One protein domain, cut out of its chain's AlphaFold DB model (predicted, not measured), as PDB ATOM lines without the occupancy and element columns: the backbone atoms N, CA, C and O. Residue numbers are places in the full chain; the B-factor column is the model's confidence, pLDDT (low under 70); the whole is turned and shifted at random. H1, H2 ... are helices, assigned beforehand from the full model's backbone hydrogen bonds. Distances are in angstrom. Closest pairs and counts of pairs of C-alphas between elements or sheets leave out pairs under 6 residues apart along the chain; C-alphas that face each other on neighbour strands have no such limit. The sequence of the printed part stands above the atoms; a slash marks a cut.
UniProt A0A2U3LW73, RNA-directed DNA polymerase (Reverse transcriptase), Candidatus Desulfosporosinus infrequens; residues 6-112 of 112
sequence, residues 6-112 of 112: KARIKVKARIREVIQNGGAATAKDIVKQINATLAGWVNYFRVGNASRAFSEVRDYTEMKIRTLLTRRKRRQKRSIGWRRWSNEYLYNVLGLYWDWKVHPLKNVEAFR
ATOM      1  N   LYS A   6     -52.252  -7.522 -20.665       94.75
ATOM      2  CA  LYS A   6     -50.980  -7.820 -21.353       94.75
ATOM      3  C   LYS A   6     -50.798  -7.007 -22.645       94.75
ATOM      4  O   LYS A   6     -49.721  -6.469 -22.873       94.75
ATOM      5  N   ALA A   7     -51.852  -6.852 -23.451       94.25
ATOM      6  CA  ALA A   7     -51.795  -6.073 -24.690       94.25
ATOM      7  C   ALA A   7     -51.572  -4.576 -24.417       94.25
ATOM      8  O   ALA A   7     -50.768  -3.939 -25.099       94.25
ATOM      9  N   ARG A   8     -52.222  -4.027 -23.379       95.94
ATOM     10  CA  ARG A   8     -52.030  -2.628 -22.954       95.94
ATOM     11  C   ARG A   8     -50.612  -2.372 -22.439       95.94
ATOM     12  O   ARG A   8     -50.013  -1.350 -22.757       95.94
ATOM     13  N   ILE A   9     -50.047  -3.314 -21.683       97.06
ATOM     14  CA  ILE A   9     -48.654  -3.229 -21.221       97.06
ATOM     15  C   ILE A   9     -47.694  -3.243 -22.413       97.06
ATOM     16  O   ILE A   9     -46.799  -2.403 -22.473       97.06
ATOM     17  N   LYS A  10     -47.911  -4.135 -23.389       97.44
ATOM     18  CA  LYS A  10     -47.049  -4.259 -24.572       97.44
ATOM     19  C   LYS A  10     -47.002  -2.967 -25.394       97.44
ATOM     20  O   LYS A  10     -45.913  -2.503 -25.720       97.44
ATOM     21  N   VAL A  11     -48.151  -2.337 -25.667       97.56
ATOM     22  CA  VAL A  11     -48.167  -1.061 -26.413       97.56
ATOM     23  C   VAL A  11     -47.502   0.072 -25.619       97.56
ATOM     24  O   VAL A  11     -46.691   0.815 -26.167       97.56
ATOM     25  N   LYS A  12     -47.738   0.160 -24.301       98.12
ATOM     26  CA  LYS A  12     -47.086   1.155 -23.427       98.12
ATOM     27  C   LYS A  12     -45.572   0.962 -23.324       98.12
ATOM     28  O   LYS A  12     -44.844   1.954 -23.199       98.12
ATOM     29  N   ALA A  13     -45.106  -0.285 -23.356       98.19
ATOM     30  CA  ALA A  13     -43.690  -0.625 -23.398       98.19
ATOM     31  C   ALA A  13     -43.067  -0.175 -24.722       98.19
ATOM     32  O   ALA A  13     -42.070   0.539 -24.695       98.19
ATOM     33  N   ARG A  14     -43.720  -0.462 -25.856       97.88
ATOM     34  CA  ARG A  14     -43.244  -0.019 -27.172       97.88
ATOM     35  C   ARG A  14     -43.148   1.505 -27.278       97.88
ATOM     36  O   ARG A  14     -42.136   2.024 -27.731       97.88
ATOM     37  N   ILE A  15     -44.153   2.238 -26.788       98.00
ATOM     38  CA  ILE A  15     -44.116   3.713 -26.732       98.00
ATOM     39  C   ILE A  15     -42.914   4.201 -25.913       98.00
ATOM     40  O   ILE A  15     -42.229   5.145 -26.302       98.00
ATOM     41  N   ARG A  16     -42.651   3.569 -24.761       97.31
ATOM     42  CA  ARG A  16     -41.517   3.930 -23.902       97.31
ATOM     43  C   ARG A  16     -40.185   3.689 -24.605       97.31
ATOM     44  O   ARG A  16     -39.325   4.557 -24.532       97.31
ATOM     45  N   GLU A  17     -40.051   2.551 -25.269       97.75
ATOM     46  CA  GLU A  17     -38.853   2.159 -26.009       97.75
ATOM     47  C   GLU A  17     -38.546   3.148 -27.141       97.75
ATOM     48  O   GLU A  17     -37.433   3.659 -27.217       97.75
ATOM     49  N   VAL A  18     -39.547   3.519 -27.951       97.81
ATOM     50  CA  VAL A  18     -39.394   4.526 -29.019       97.81
ATOM     51  C   VAL A  18     -38.894   5.864 -28.460       97.81
ATOM     52  O   VAL A  18     -38.038   6.514 -29.054       97.81
ATOM     53  N   ILE A  19     -39.385   6.274 -27.289       96.12
ATOM     54  CA  ILE A  19     -38.935   7.509 -26.631       96.12
ATOM     55  C   ILE A  19     -37.507   7.373 -26.087       96.12
ATOM     56  O   ILE A  19     -36.727   8.317 -26.199       96.12
ATOM     57  N   GLN A  20     -37.166   6.232 -25.483       95.00
ATOM     58  CA  GLN A  20     -35.834   5.970 -24.925       95.00
ATOM     59  C   GLN A  20     -34.763   5.918 -26.018       95.00
ATOM     60  O   GLN A  20     -33.716   6.542 -25.869       95.00
ATOM     61  N   ASN A  21     -35.070   5.274 -27.142       95.50
ATOM     62  CA  ASN A  21     -34.175   5.150 -28.292       95.50
ATOM     63  C   ASN A  21     -34.187   6.399 -29.191       95.50
ATOM     64  O   ASN A  21     -33.478   6.463 -30.189       95.50
ATOM     65  N   GLY A  22     -34.980   7.415 -28.841       90.19
ATOM     66  CA  GLY A  22     -35.182   8.615 -29.647       90.19
ATOM     67  C   GLY A  22     -34.003   9.592 -29.687       90.19
ATOM     68  O   GLY A  22     -34.089  10.571 -30.424       90.19
ATOM     69  N   GLY A  23     -32.937   9.372 -28.905       89.00
ATOM     70  CA  GLY A  23     -31.643  10.073 -28.976       89.00
ATOM     71  C   GLY A  23     -31.703  11.536 -29.444       89.00
ATOM     72  O   GLY A  23     -32.353  12.377 -28.809       89.00
ATOM     73  N   ALA A  24     -31.042  11.805 -30.578       89.44
ATOM     74  CA  ALA A  24     -31.000  13.099 -31.263       89.44
ATOM     75  C   ALA A  24     -32.183  13.359 -32.220       89.44
ATOM     76  O   ALA A  24     -32.324  14.477 -32.714       89.44
ATOM     77  N   ALA A  25     -33.048  12.368 -32.472       94.88
ATOM     78  CA  ALA A  25     -34.196  12.524 -33.367       94.88
ATOM     79  C   ALA A  25     -35.139  13.619 -32.862       94.88
ATOM     80  O   ALA A  25     -35.297  13.805 -31.650       94.88
ATOM     81  N   THR A  26     -35.813  14.336 -33.762       95.19
ATOM     82  CA  THR A  26     -36.707  15.422 -33.347       95.19
ATOM     83  C   THR A  26     -37.923  14.875 -32.591       95.19
ATOM     84  O   THR A  26     -38.266  13.694 -32.666       95.19
ATOM     85  N   ALA A  27     -38.606  15.727 -31.820       95.25
ATOM     86  CA  ALA A  27     -39.838  15.303 -31.148       95.25
ATOM     87  C   ALA A  27     -40.913  14.854 -32.156       95.25
ATOM     88  O   ALA A  27     -41.678  13.941 -31.859       95.25
ATOM     89  N   LYS A  28     -40.932  15.458 -33.351       96.69
ATOM     90  CA  LYS A  28     -41.863  15.126 -34.430       96.69
ATOM     91  C   LYS A  28     -41.586  13.735 -35.006       96.69
ATOM     92  O   LYS A  28     -42.524  12.964 -35.190       96.69
ATOM     93  N   ASP A  29     -40.318  13.367 -35.188       97.44
ATOM     94  CA  ASP A  29     -39.942  12.032 -35.684       97.44
ATOM     95  C   ASP A  29     -40.305  10.927 -34.689       97.44
ATOM     96  O   ASP A  29     -40.831   9.880 -35.069       97.44
ATOM     97  N   ILE A  30     -40.091  11.180 -33.396       97.62
ATOM     98  CA  ILE A  30     -40.495  10.258 -32.328       97.62
ATOM     99  C   ILE A  30     -42.015  10.087 -32.319       97.62
ATOM    100  O   ILE A  30     -42.514   8.964 -32.242       97.62
ATOM    101  N   VAL A  31     -42.765  11.187 -32.432       97.88
ATOM    102  CA  VAL A  31     -44.232  11.149 -32.495       97.88
ATOM    103  C   VAL A  31     -44.706  10.380 -33.725       97.88
ATOM    104  O   VAL A  31     -45.606   9.556 -33.597       97.88
ATOM    105  N   LYS A  32     -44.056  10.534 -34.884       98.06
ATOM    106  CA  LYS A  32     -44.369   9.762 -36.096       98.06
ATOM    107  C   LYS A  32     -44.240   8.249 -35.868       98.06
ATOM    108  O   LYS A  32     -45.132   7.495 -36.253       98.06
ATOM    109  N   GLN A  33     -43.181   7.800 -35.194       97.75
ATOM    110  CA  GLN A  33     -42.995   6.379 -34.857       97.75
ATOM    111  C   GLN A  33     -44.027   5.871 -33.837       97.75
ATOM    112  O   GLN A  33     -44.554   4.759 -33.964       97.75
ATOM    113  N   ILE A  34     -44.355   6.693 -32.834       97.88
ATOM    114  CA  ILE A  34     -45.415   6.388 -31.865       97.88
ATOM    115  C   ILE A  34     -46.763   6.259 -32.579       97.88
ATOM    116  O   ILE A  34     -47.483   5.292 -32.340       97.88
ATOM    117  N   ASN A  35     -47.084   7.174 -33.494       98.19
ATOM    118  CA  ASN A  35     -48.334   7.159 -34.246       98.19
ATOM    119  C   ASN A  35     -48.505   5.879 -35.062       98.19
ATOM    120  O   ASN A  35     -49.597   5.325 -35.059       98.19
ATOM    121  N   ALA A  36     -47.448   5.368 -35.701       97.75
ATOM    122  CA  ALA A  36     -47.513   4.093 -36.419       97.75
ATOM    123  C   ALA A  36     -47.872   2.924 -35.480       97.75
ATOM    124  O   ALA A  36     -48.721   2.091 -35.798       97.75
ATOM    125  N   THR A  37     -47.284   2.907 -34.278       97.06
ATOM    126  CA  THR A  37     -47.598   1.908 -33.244       97.06
ATOM    127  C   THR A  37     -49.050   2.030 -32.771       97.06
ATOM    128  O   THR A  37     -49.750   1.025 -32.636       97.06
ATOM    129  N   LEU A  38     -49.512   3.259 -32.522       97.12
ATOM    130  CA  LEU A  38     -50.870   3.533 -32.059       97.12
ATOM    131  C   LEU A  38     -51.918   3.217 -33.122       97.12
ATOM    132  O   LEU A  38     -52.911   2.583 -32.793       97.12
ATOM    133  N   ALA A  39     -51.681   3.589 -34.379       96.50
ATOM    134  CA  ALA A  39     -52.591   3.327 -35.485       96.50
ATOM    135  C   ALA A  39     -52.818   1.822 -35.671       96.50
ATOM    136  O   ALA A  39     -53.962   1.375 -35.697       96.50
ATOM    137  N   GLY A  40     -51.749   1.018 -35.703       94.50
ATOM    138  CA  GLY A  40     -51.874  -0.440 -35.792       94.50
ATOM    139  C   GLY A  40     -52.613  -1.040 -34.593       94.50
ATOM    140  O   GLY A  40     -53.497  -1.881 -34.751       94.50
ATOM    141  N   TRP A  41     -52.300  -0.569 -33.383       95.12
ATOM    142  CA  TRP A  41     -52.940  -1.056 -32.163       95.12
ATOM    143  C   TRP A  41     -54.427  -0.690 -32.089       95.12
ATOM    144  O   TRP A  41     -55.254  -1.538 -31.750       95.12
ATOM    145  N   VAL A  42     -54.776   0.551 -32.431       94.50
ATOM    146  CA  VAL A  42     -56.164   1.006 -32.472       94.50
ATOM    147  C   VAL A  42     -56.917   0.244 -33.547       94.50
ATOM    148  O   VAL A  42     -57.944  -0.324 -33.212       94.50
ATOM    149  N   ASN A  43     -56.404   0.131 -34.774       92.62
ATOM    150  CA  ASN A  43     -57.068  -0.610 -35.851       92.62
ATOM    151  C   ASN A  43     -57.379  -2.060 -35.459       92.62
ATOM    152  O   ASN A  43     -58.483  -2.537 -35.708       92.62
ATOM    153  N   TYR A  44     -56.457  -2.731 -34.765       91.25
ATOM    154  CA  TYR A  44     -56.663  -4.102 -34.301       91.25
ATOM    155  C   TYR A  44     -57.771  -4.224 -33.239       91.25
ATOM    156  O   TYR A  44     -58.567  -5.160 -33.262       91.25
ATOM    157  N   PHE A  45     -57.845  -3.282 -32.294       90.88
ATOM    158  CA  PHE A  45     -58.800  -3.328 -31.179       90.88
ATOM    159  C   PHE A  45     -60.042  -2.445 -31.372       90.88
ATOM    160  O   PHE A  45     -60.882  -2.389 -30.476       90.88
ATOM    161  N   ARG A  46     -60.173  -1.755 -32.514       87.69
ATOM    162  CA  ARG A  46     -61.207  -0.735 -32.779       87.69
ATOM    163  C   ARG A  46     -62.625  -1.280 -32.657       87.69
ATOM    164  O   ARG A  46     -63.551  -0.530 -32.369       87.69
ATOM    165  N   VAL A  47     -62.779  -2.577 -32.880       81.06
ATOM    166  CA  VAL A  47     -64.061  -3.263 -32.916       81.06
ATOM    167  C   VAL A  47     -64.490  -3.654 -31.496       81.06
ATOM    168  O   VAL A  47     -63.948  -4.595 -30.913       81.06
ATOM    169  N   GLY A  48     -65.492  -2.968 -30.939       74.19
ATOM    170  CA  GLY A  48     -66.126  -3.286 -29.647       74.19
ATOM    171  C   GLY A  48     -65.670  -2.442 -28.442       74.19
ATOM    172  O   GLY A  48     -65.308  -1.277 -28.576       74.19
ATOM    173  N   ASN A  49     -65.707  -3.026 -27.234       82.00
ATOM    174  CA  ASN A  49     -65.588  -2.323 -25.940       82.00
ATOM    175  C   ASN A  49     -64.144  -1.930 -25.540       82.00
ATOM    176  O   ASN A  49     -63.691  -2.209 -24.427       82.00
ATOM    177  N   ALA A  50     -63.395  -1.289 -26.442       87.94
ATOM    178  CA  ALA A  50     -61.996  -0.902 -26.225       87.94
ATOM    179  C   ALA A  50     -61.795   0.550 -25.742       87.94
ATOM    180  O   ALA A  50     -60.669   0.925 -25.415       87.94
ATOM    181  N   SER A  51     -62.859   1.354 -25.630       89.75
ATOM    182  CA  SER A  51     -62.787   2.794 -25.324       89.75
ATOM    183  C   SER A  51     -61.977   3.107 -24.060       89.75
ATOM    184  O   SER A  51     -61.056   3.919 -24.093       89.75
ATOM    185  N   ARG A  52     -62.235   2.394 -22.956       91.62
ATOM    186  CA  ARG A  52     -61.497   2.578 -21.695       91.62
ATOM    187  C   ARG A  52     -60.007   2.262 -21.838       91.62
ATOM    188  O   ARG A  52     -59.169   2.960 -21.274       91.62
ATOM    189  N   ALA A  53     -59.670   1.220 -22.597       93.88
ATOM    190  CA  ALA A  53     -58.283   0.858 -22.870       93.88
ATOM    191  C   ALA A  53     -57.586   1.905 -23.750       93.88
ATOM    192  O   ALA A  53     -56.406   2.184 -23.545       93.88
ATOM    193  N   PHE A  54     -58.312   2.488 -24.704       94.81
ATOM    194  CA  PHE A  54     -57.815   3.547 -25.575       94.81
ATOM    195  C   PHE A  54     -57.516   4.820 -24.787       94.81
ATOM    196  O   PHE A  54     -56.400   5.325 -24.894       94.81
ATOM    197  N   SER A  55     -58.423   5.259 -23.909       94.69
ATOM    198  CA  SER A  55     -58.165   6.389 -23.005       94.69
ATOM    199  C   SER A  55     -56.927   6.150 -22.133       94.69
ATOM    200  O   SER A  55     -56.040   6.994 -22.067       94.69
ATOM    201  N   GLU A  56     -56.782   4.952 -21.552       95.81
ATOM    202  CA  GLU A  56     -55.632   4.605 -20.701       95.81
ATOM    203  C   GLU A  56     -54.277   4.672 -21.441       95.81
ATOM    204  O   GLU A  56     -53.232   4.945 -20.836       95.81
ATOM    205  N   VAL A  57     -54.263   4.358 -22.740       97.00
ATOM    206  CA  VAL A  57     -53.062   4.428 -23.587       97.00
ATOM    207  C   VAL A  57     -52.828   5.850 -24.092       97.00
ATOM    208  O   VAL A  57     -51.678   6.294 -24.093       97.00
ATOM    209  N   ARG A  58     -53.889   6.582 -24.449       97.06
ATOM    210  CA  ARG A  58     -53.830   7.996 -24.833       97.06
ATOM    211  C   ARG A  58     -53.201   8.838 -23.727       97.06
ATOM    212  O   ARG A  58     -52.154   9.441 -23.954       97.06
ATOM    213  N   ASP A  59     -53.755   8.782 -22.518       97.12
ATOM    214  CA  ASP A  59     -53.313   9.610 -21.390       97.12
ATOM    215  C   ASP A  59     -51.845   9.305 -21.021       97.12
ATOM    216  O   ASP A  59     -51.035  10.201 -20.763       97.12
ATOM    217  N   TYR A  60     -51.455   8.024 -21.082       97.75
ATOM    218  CA  TYR A  60     -50.061   7.608 -20.900       97.75
ATOM    219  C   TYR A  60     -49.135   8.180 -21.982       97.75
ATOM    220  O   TYR A  60     -48.020   8.614 -21.674       97.75
ATOM    221  N   THR A  61     -49.575   8.171 -23.240       97.69
ATOM    222  CA  THR A  61     -48.792   8.672 -24.375       97.69
ATOM    223  C   THR A  61     -48.570  10.174 -24.258       97.69
ATOM    224  O   THR A  61     -47.427  10.629 -24.336       97.69
ATOM    225  N   GLU A  62     -49.630  10.940 -23.989       97.38
ATOM    226  CA  GLU A  62     -49.544  12.387 -23.779       97.38
ATOM    227  C   GLU A  62     -48.570  12.723 -22.649       97.38
ATOM    228  O   GLU A  62     -47.643  13.517 -22.836       97.38
ATOM    229  N   MET A  63     -48.711  12.060 -21.495       97.19
ATOM    230  CA  MET A  63     -47.810  12.230 -20.355       97.19
ATOM    231  C   MET A  63     -46.344  11.986 -20.750       97.19
ATOM    232  O   MET A  63     -45.454  12.750 -20.359       97.19
ATOM    233  N   LYS A  64     -46.061  10.930 -21.526       96.62
ATOM    234  CA  LYS A  64     -44.693  10.586 -21.941       96.62
ATOM    235  C   LYS A  64     -44.106  11.590 -22.929       96.62
ATOM    236  O   LYS A  64     -42.948  11.971 -22.758       96.62
ATOM    237  N   ILE A  65     -44.891  12.075 -23.888       96.31
ATOM    238  CA  ILE A  65     -44.453  13.107 -24.838       96.31
ATOM    239  C   ILE A  65     -44.159  14.419 -24.106       96.31
ATOM    240  O   ILE A  65     -43.090  15.000 -24.280       96.31
ATOM    241  N   ARG A  66     -45.046  14.855 -23.208       95.38
ATOM    242  CA  ARG A  66     -44.848  16.069 -22.396       95.38
ATOM    243  C   ARG A  66     -43.584  15.976 -21.540       95.38
ATOM    244  O   ARG A  66     -42.788  16.919 -21.483       95.38
ATOM    245  N   THR A  67     -43.353  14.804 -20.949       93.31
ATOM    246  CA  THR A  67     -42.134  14.512 -20.184       93.31
ATOM    247  C   THR A  67     -40.883  14.598 -21.065       93.31
ATOM    248  O   THR A  67     -39.907  15.236 -20.673       93.31
ATOM    249  N   LEU A  68     -40.909  14.007 -22.265       93.19
ATOM    250  CA  LEU A  68     -39.808  14.070 -23.232       93.19
ATOM    251  C   LEU A  68     -39.473  15.519 -23.611       93.19
ATOM    252  O   LEU A  68     -38.313  15.928 -23.527       93.19
ATOM    253  N   LEU A  69     -40.482  16.306 -23.988       93.06
ATOM    254  CA  LEU A  69     -40.316  17.707 -24.376       93.06
ATOM    255  C   LEU A  69     -39.724  18.545 -23.236       93.06
ATOM    256  O   LEU A  69     -38.832  19.367 -23.454       93.06
ATOM    257  N   THR A  70     -40.197  18.316 -22.010       91.69
ATOM    258  CA  THR A  70     -39.698  19.016 -20.821       91.69
ATOM    259  C   THR A  70     -38.236  18.675 -20.542       91.69
ATOM    260  O   THR A  70     -37.440  19.589 -20.330       91.69
ATOM    261  N   ARG A  71     -37.856  17.392 -20.632       88.56
ATOM    262  CA  ARG A  71     -36.463  16.938 -20.463       88.56
ATOM    263  C   ARG A  71     -35.525  17.516 -21.523       88.56
ATOM    264  O   ARG A  71     -34.427  17.953 -21.198       88.56
ATOM    265  N   ARG A  72     -35.958  17.568 -22.786       88.81
ATOM    266  CA  ARG A  72     -35.118  18.036 -23.906       88.81
ATOM    267  C   ARG A  72     -34.818  19.529 -23.890       88.81
ATOM    268  O   ARG A  72     -33.805  19.948 -24.433       88.81
ATOM    269  N   LYS A  73     -35.647  20.355 -23.249       85.38
ATOM    270  CA  LYS A  73     -35.446  21.814 -23.211       85.38
ATOM    271  C   LYS A  73     -34.358  22.284 -22.224       85.38
ATOM    272  O   LYS A  73     -34.363  23.462 -21.884       85.38
ATOM    273  N   ARG A  74     -33.441  21.403 -21.784       66.81
ATOM    274  CA  ARG A  74     -32.272  21.702 -20.917       66.81
ATOM    275  C   ARG A  74     -32.599  22.540 -19.676       66.81
ATOM    276  O   ARG A  74     -31.806  23.351 -19.217       66.81
ATOM    277  N   ARG A  75     -33.788  22.355 -19.113       62.44
ATOM    278  CA  ARG A  75     -34.152  22.933 -17.819       62.44
ATOM    279  C   ARG A  75     -34.212  21.760 -16.863       62.44
ATOM    280  O   ARG A  75     -34.881  20.786 -17.194       62.44
ATOM    281  N   GLN A  76     -33.527  21.830 -15.726       60.53
ATOM    282  CA  GLN A  76     -33.533  20.817 -14.660       60.53
ATOM    283  C   GLN A  76     -34.925  20.692 -13.998       60.53
ATOM    284  O   GLN A  76     -35.098  20.810 -12.790       60.53
ATOM    285  N   LYS A  77     -35.976  20.523 -14.801       68.38
ATOM    286  CA  LYS A  77     -37.364  20.487 -14.374       68.38
ATOM    287  C   LYS A  77     -37.772  19.040 -14.190       68.38
ATOM    288  O   LYS A  77     -37.663  18.226 -15.103       68.38
ATOM    289  N   ARG A  78     -38.287  18.753 -12.997       69.38
ATOM    290  CA  ARG A  78     -38.805  17.436 -12.609       69.38
ATOM    291  C   ARG A  78     -40.297  17.256 -12.935       69.38
ATOM    292  O   ARG A  78     -40.845  16.194 -12.675       69.38
ATOM    293  N   SER A  79     -40.962  18.266 -13.505       83.62
ATOM    294  CA  SER A  79     -42.398  18.216 -13.806       83.62
ATOM    295  C   SER A  79     -42.705  17.623 -15.187       83.62
ATOM    296  O   SER A  79     -41.891  17.676 -16.105       83.62
ATOM    297  N   ILE A  80     -43.918  17.083 -15.350       83.44
ATOM    298  CA  ILE A  80     -44.392  16.485 -16.613       83.44
ATOM    299  C   ILE A  80     -44.559  17.546 -17.717       83.44
ATOM    300  O   ILE A  80     -44.418  17.242 -18.897       83.44
ATOM    301  N   GLY A  81     -44.828  18.804 -17.353       86.06
ATOM    302  CA  GLY A  81     -45.030  19.896 -18.310       86.06
ATOM    303  C   GLY A  81     -46.477  20.081 -18.780       86.06
ATOM    304  O   GLY A  81     -46.688  20.657 -19.844       86.06
ATOM    305  N   TRP A  82     -47.471  19.634 -17.996       87.50
ATOM    306  CA  TRP A  82     -48.907  19.787 -18.291       87.50
ATOM    307  C   TRP A  82     -49.308  21.215 -18.675       87.50
ATOM    308  O   TRP A  82     -49.886  21.417 -19.734       87.50
ATOM    309  N   ARG A  83     -48.912  22.210 -17.867       86.31
ATOM    310  CA  ARG A  83     -49.218  23.633 -18.111       86.31
ATOM    311  C   ARG A  83     -48.470  24.245 -19.302       86.31
ATOM    312  O   ARG A  83     -48.843  25.311 -19.763       86.31
ATOM    313  N   ARG A  84     -47.370  23.630 -19.748       87.62
ATOM    314  CA  ARG A  84     -46.464  24.229 -20.743       87.62
ATOM    315  C   ARG A  84     -46.762  23.766 -22.159       87.62
ATOM    316  O   ARG A  84     -46.657  24.548 -23.092       87.62
ATOM    317  N   TRP A  85     -47.032  22.479 -22.317       92.50
ATOM    318  CA  TRP A  85     -47.302  21.888 -23.618       92.50
ATOM    319  C   TRP A  85     -48.820  21.825 -23.768       92.50
ATOM    320  O   TRP A  85     -49.473  21.130 -23.008       92.50
ATOM    321  N   SER A  86     -49.440  22.589 -24.654       94.44
ATOM    322  CA  SER A  86     -50.896  22.487 -24.835       94.44
ATOM    323  C   SER A  86     -51.253  21.196 -25.582       94.44
ATOM    324  O   SER A  86     -50.412  20.623 -26.278       94.44
ATOM    325  N   ASN A  87     -52.497  20.723 -25.451       94.38
ATOM    326  CA  ASN A  87     -52.991  19.648 -26.323       94.38
ATOM    327  C   ASN A  87     -52.912  20.068 -27.792       94.38
ATOM    328  O   ASN A  87     -52.517  19.271 -28.632       94.38
ATOM    329  N   GLU A  88     -53.171  21.341 -28.075       95.69
ATOM    330  CA  GLU A  88     -52.969  21.938 -29.391       95.69
ATOM    331  C   GLU A  88     -51.539  21.724 -29.910       95.69
ATOM    332  O   GLU A  88     -51.355  21.260 -31.028       95.69
ATOM    333  N   TYR A  89     -50.508  21.947 -29.090       96.06
ATOM    334  CA  TYR A  89     -49.132  21.670 -29.506       96.06
ATOM    335  C   TYR A  89     -48.901  20.178 -29.798       96.06
ATOM    336  O   TYR A  89     -48.251  19.820 -30.778       96.06
ATOM    337  N   LEU A  90     -49.436  19.285 -28.960       96.69
ATOM    338  CA  LEU A  90     -49.294  17.840 -29.159       96.69
ATOM    339  C   LEU A  90     -49.975  17.375 -30.457       96.69
ATOM    340  O   LEU A  90     -49.381  16.612 -31.215       96.69
ATOM    341  N   TYR A  91     -51.197  17.828 -30.720       97.38
ATOM    342  CA  TYR A  91     -51.993  17.348 -31.848       97.38
ATOM    343  C   TYR A  91     -51.739  18.133 -33.133       97.38
ATOM    344  O   TYR A  91     -51.478  17.520 -34.163       97.38
ATOM    345  N   ASN A  92     -51.723  19.462 -33.079       96.56
ATOM    346  CA  ASN A  92     -51.629  20.301 -34.274       96.56
ATOM    347  C   ASN A  92     -50.178  20.527 -34.713       96.56
ATOM    348  O   ASN A  92     -49.903  20.576 -35.908       96.56
ATOM    349  N   VAL A  93     -49.229  20.629 -33.772       96.31
ATOM    350  CA  VAL A  93     -47.815  20.890 -34.111       96.31
ATOM    351  C   VAL A  93     -47.018  19.595 -34.260       96.31
ATOM    352  O   VAL A  93     -46.301  19.411 -35.247       96.31
ATOM    353  N   LEU A  94     -47.120  18.685 -33.287       96.88
ATOM    354  CA  LEU A  94     -46.405  17.404 -33.343       96.88
ATOM    355  C   LEU A  94     -47.139  16.337 -34.163       96.88
ATOM    356  O   LEU A  94     -46.504  15.360 -34.561       96.88
ATOM    357  N   GLY A  95     -48.432  16.518 -34.435       97.25
ATOM    358  CA  GLY A  95     -49.225  15.563 -35.204       97.25
ATOM    359  C   GLY A  95     -49.548  14.289 -34.429       97.25
ATOM    360  O   GLY A  95     -49.584  13.225 -35.036       97.25
ATOM    361  N   LEU A  96     -49.703  14.342 -33.100       97.88
ATOM    362  CA  LEU A  96     -49.997  13.154 -32.294       97.88
ATOM    363  C   LEU A  96     -51.302  12.473 -32.738       97.88
ATOM    364  O   LEU A  96     -52.280  13.120 -33.100       97.88
ATOM    365  N   TYR A  97     -51.325  11.144 -32.679       96.31
ATOM    366  CA  TYR A  97     -52.494  10.337 -33.001       96.31
ATOM    367  C   TYR A  97     -53.728  10.725 -32.162       96.31
ATOM    368  O   TYR A  97     -53.685  10.726 -30.926       96.31
ATOM    369  N   TRP A  98     -54.848  11.000 -32.837       94.69
ATOM    370  CA  TRP A  98     -56.087  11.488 -32.218       94.69
ATOM    371  C   TRP A  98     -57.312  10.586 -32.455       94.69
ATOM    372  O   TRP A  98     -58.299  10.709 -31.729       94.69
ATOM    373  N   ASP A  99     -57.274   9.670 -33.429       94.19
ATOM    374  CA  ASP A  99     -58.438   8.857 -33.806       94.19
ATOM    375  C   ASP A  99     -58.623   7.633 -32.888       94.19
ATOM    376  O   ASP A  99     -58.336   6.483 -33.228       94.19
ATOM    377  N   TRP A 100     -59.097   7.887 -31.673       92.12
ATOM    378  CA  TRP A 100     -59.359   6.864 -30.657       92.12
ATOM    379  C   TRP A 100     -60.780   6.294 -30.721       92.12
ATOM    380  O   TRP A 100     -61.208   5.616 -29.787       92.12
ATOM    381  N   LYS A 101     -61.551   6.594 -31.773       88.06
ATOM    382  CA  LYS A 101     -62.951   6.174 -31.849       88.06
ATOM    383  C   LYS A 101     -63.037   4.659 -32.031       88.06
ATOM    384  O   LYS A 101     -62.326   4.072 -32.848       88.06
ATOM    385  N   VAL A 102     -63.903   4.032 -31.239       87.88
ATOM    386  CA  VAL A 102     -64.300   2.635 -31.432       87.88
ATOM    387  C   VAL A 102     -65.414   2.574 -32.464       87.88
ATOM    388  O   VAL A 102     -66.257   3.469 -32.512       87.88
ATOM    389  N   HIS A 103     -65.428   1.506 -33.253       83.62
ATOM    390  CA  HIS A 103     -66.529   1.220 -34.163       83.62
ATOM    391  C   HIS A 103     -67.376   0.086 -33.587       83.62
ATOM    392  O   HIS A 103     -66.812  -0.917 -33.122       83.62
ATOM    393  N   PRO A 104     -68.715   0.217 -33.599       75.56
ATOM    394  CA  PRO A 104     -69.580  -0.913 -33.309       75.56
ATOM    395  C   PRO A 104     -69.308  -2.029 -34.323       75.56
ATOM    396  O   PRO A 104     -68.904  -1.779 -35.461       75.56
ATOM    397  N   LEU A 105     -69.494  -3.277 -33.889       69.12
ATOM    398  CA  LEU A 105     -69.483  -4.413 -34.806       69.12
ATOM    399  C   LEU A 105     -70.537  -4.153 -35.886       69.12
ATOM    400  O   LEU A 105     -71.689  -3.870 -35.558       69.12
ATOM    401  N   LYS A 106     -70.135  -4.205 -37.160       68.56
ATOM    402  CA  LYS A 106     -71.098  -4.136 -38.261       68.56
ATOM    403  C   LYS A 106     -72.028  -5.348 -38.171       68.56
ATOM    404  O   LYS A 106     -71.578  -6.437 -37.814       68.56
ATOM    405  N   ASN A 107     -73.306  -5.134 -38.473       67.06
ATOM    406  CA  ASN A 107     -74.303  -6.200 -38.500       67.06
ATOM    407  C   ASN A 107     -73.901  -7.271 -39.529       67.06
ATOM    408  O   ASN A 107     -73.205  -6.956 -40.496       67.06
ATOM    409  N   VAL A 108     -74.333  -8.521 -39.332       65.62
ATOM    410  CA  VAL A 108     -73.961  -9.675 -40.186       65.62
ATOM    411  C   VAL A 108     -74.269  -9.425 -41.672       65.62
ATOM    412  O   VAL A 108     -73.556  -9.901 -42.547       65.62
ATOM    413  N   GLU A 109     -75.265  -8.589 -41.958       67.88
ATOM    414  CA  GLU A 109     -75.676  -8.175 -43.305       67.88
ATOM    415  C   GLU A 109     -74.632  -7.336 -44.062       67.88
ATOM    416  O   GLU A 109     -74.677  -7.278 -45.281       67.88
ATOM    417  N   ALA A 110     -73.657  -6.730 -43.376       60.69
ATOM    418  CA  ALA A 110     -72.574  -5.973 -44.013       60.69
ATOM    419  C   ALA A 110     -71.455  -6.861 -44.601       60.69
ATOM    420  O   ALA A 110     -70.460  -6.330 -45.097       60.69
ATOM    421  N   PHE A 111     -71.589  -8.186 -44.478       59.91
ATOM    422  CA  PHE A 111     -70.680  -9.200 -45.025       59.91
ATOM    423  C   PHE A 111     -71.344 -10.071 -46.110       59.91
ATOM    424  O   PHE A 111     -70.771 -11.091 -46.493       59.91
ATOM    425  N   ARG A 112     -72.545  -9.690 -46.568       52.19
ATOM    426  CA  ARG A 112     -73.179 -10.201 -47.792       52.19
ATOM    427  C   ARG A 112     -72.786  -9.332 -48.977       52.19
ATOM    428  O   ARG A 112     -72.642  -9.916 -50.068       52.19
TER     429      ARG A 112
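AT A GLANCE: This is residues 6 to 112 of the 112 residues of the protein "RNA-directed DNA polymerase (Reverse transcriptase)" of Candidatus Desulfosporosinus infrequens (UniProt A0A2U3LW73). Three helices side by side, H3, H2 and H1, form an up-and-down bundle, each running against the one before it. The short helix H4 lies crosswise over H3 on the side away from H1, and from it residues 94 to 107 run back along the bundle and beyond its end, where residues 107 to 112, with H5, stick out. The printed part has 107 residues with five named helices, H1 to H5 in chain order, and no named strand: all helix. It is only just loose, close to compact, with a radius of gyration of the C-alphas of 15.8 A; the spans are 59 by 25 by 21 A, the longest drawn out by the tail.

IN THESE COORDINATES: H3, the longest, covers residues 51 to 72 and 31.6 A, from C-alpha 51 at (-62.787, 2.794, -25.324). H2 is residues 27 to 45, 26.6 A. H1 is residues 6 to 20, 20.8 A, from C-alpha 6 at (-50.980, -7.820, -21.353). H4 is residues 87 to 93, 9.4 A. H5 is residues 108 to 111, 5.9 A, ending at (-70.680, -9.200, -45.025).

HOW THE PARTS SIT: H3 touches H1, the same way at a shallow tilt of 16 degrees; the closest C-alphas, of Lys 12 and Val 57, are 6.8 A apart. H2 and H3, a hairpin, only just touch, with 3 pairs of C-alphas within 8 A, closest Ala 27 and Leu 69 at 7.2 A. H1 and H2, also a hairpin, touch at Ile 15 and Ile 34, their closest C-alphas, 5.9 A. H4 is close to H3 but not clearly touching. H5 is apart from the other helices. Every O i to N i+4 pair is within hydrogen-bond range in H1, H2 and H4, and 17 of 18 in H3; H5 is too short for such a pair.

THE WHOLE: The C-alphas of Gln 76 and Arg 112, the two farthest apart, are 60.3 A apart. The printed part has no cut. The links H3 to H4 and H4 to H5 are long. Residues 74 to 78 and 105 to 112 have pLDDT under 70.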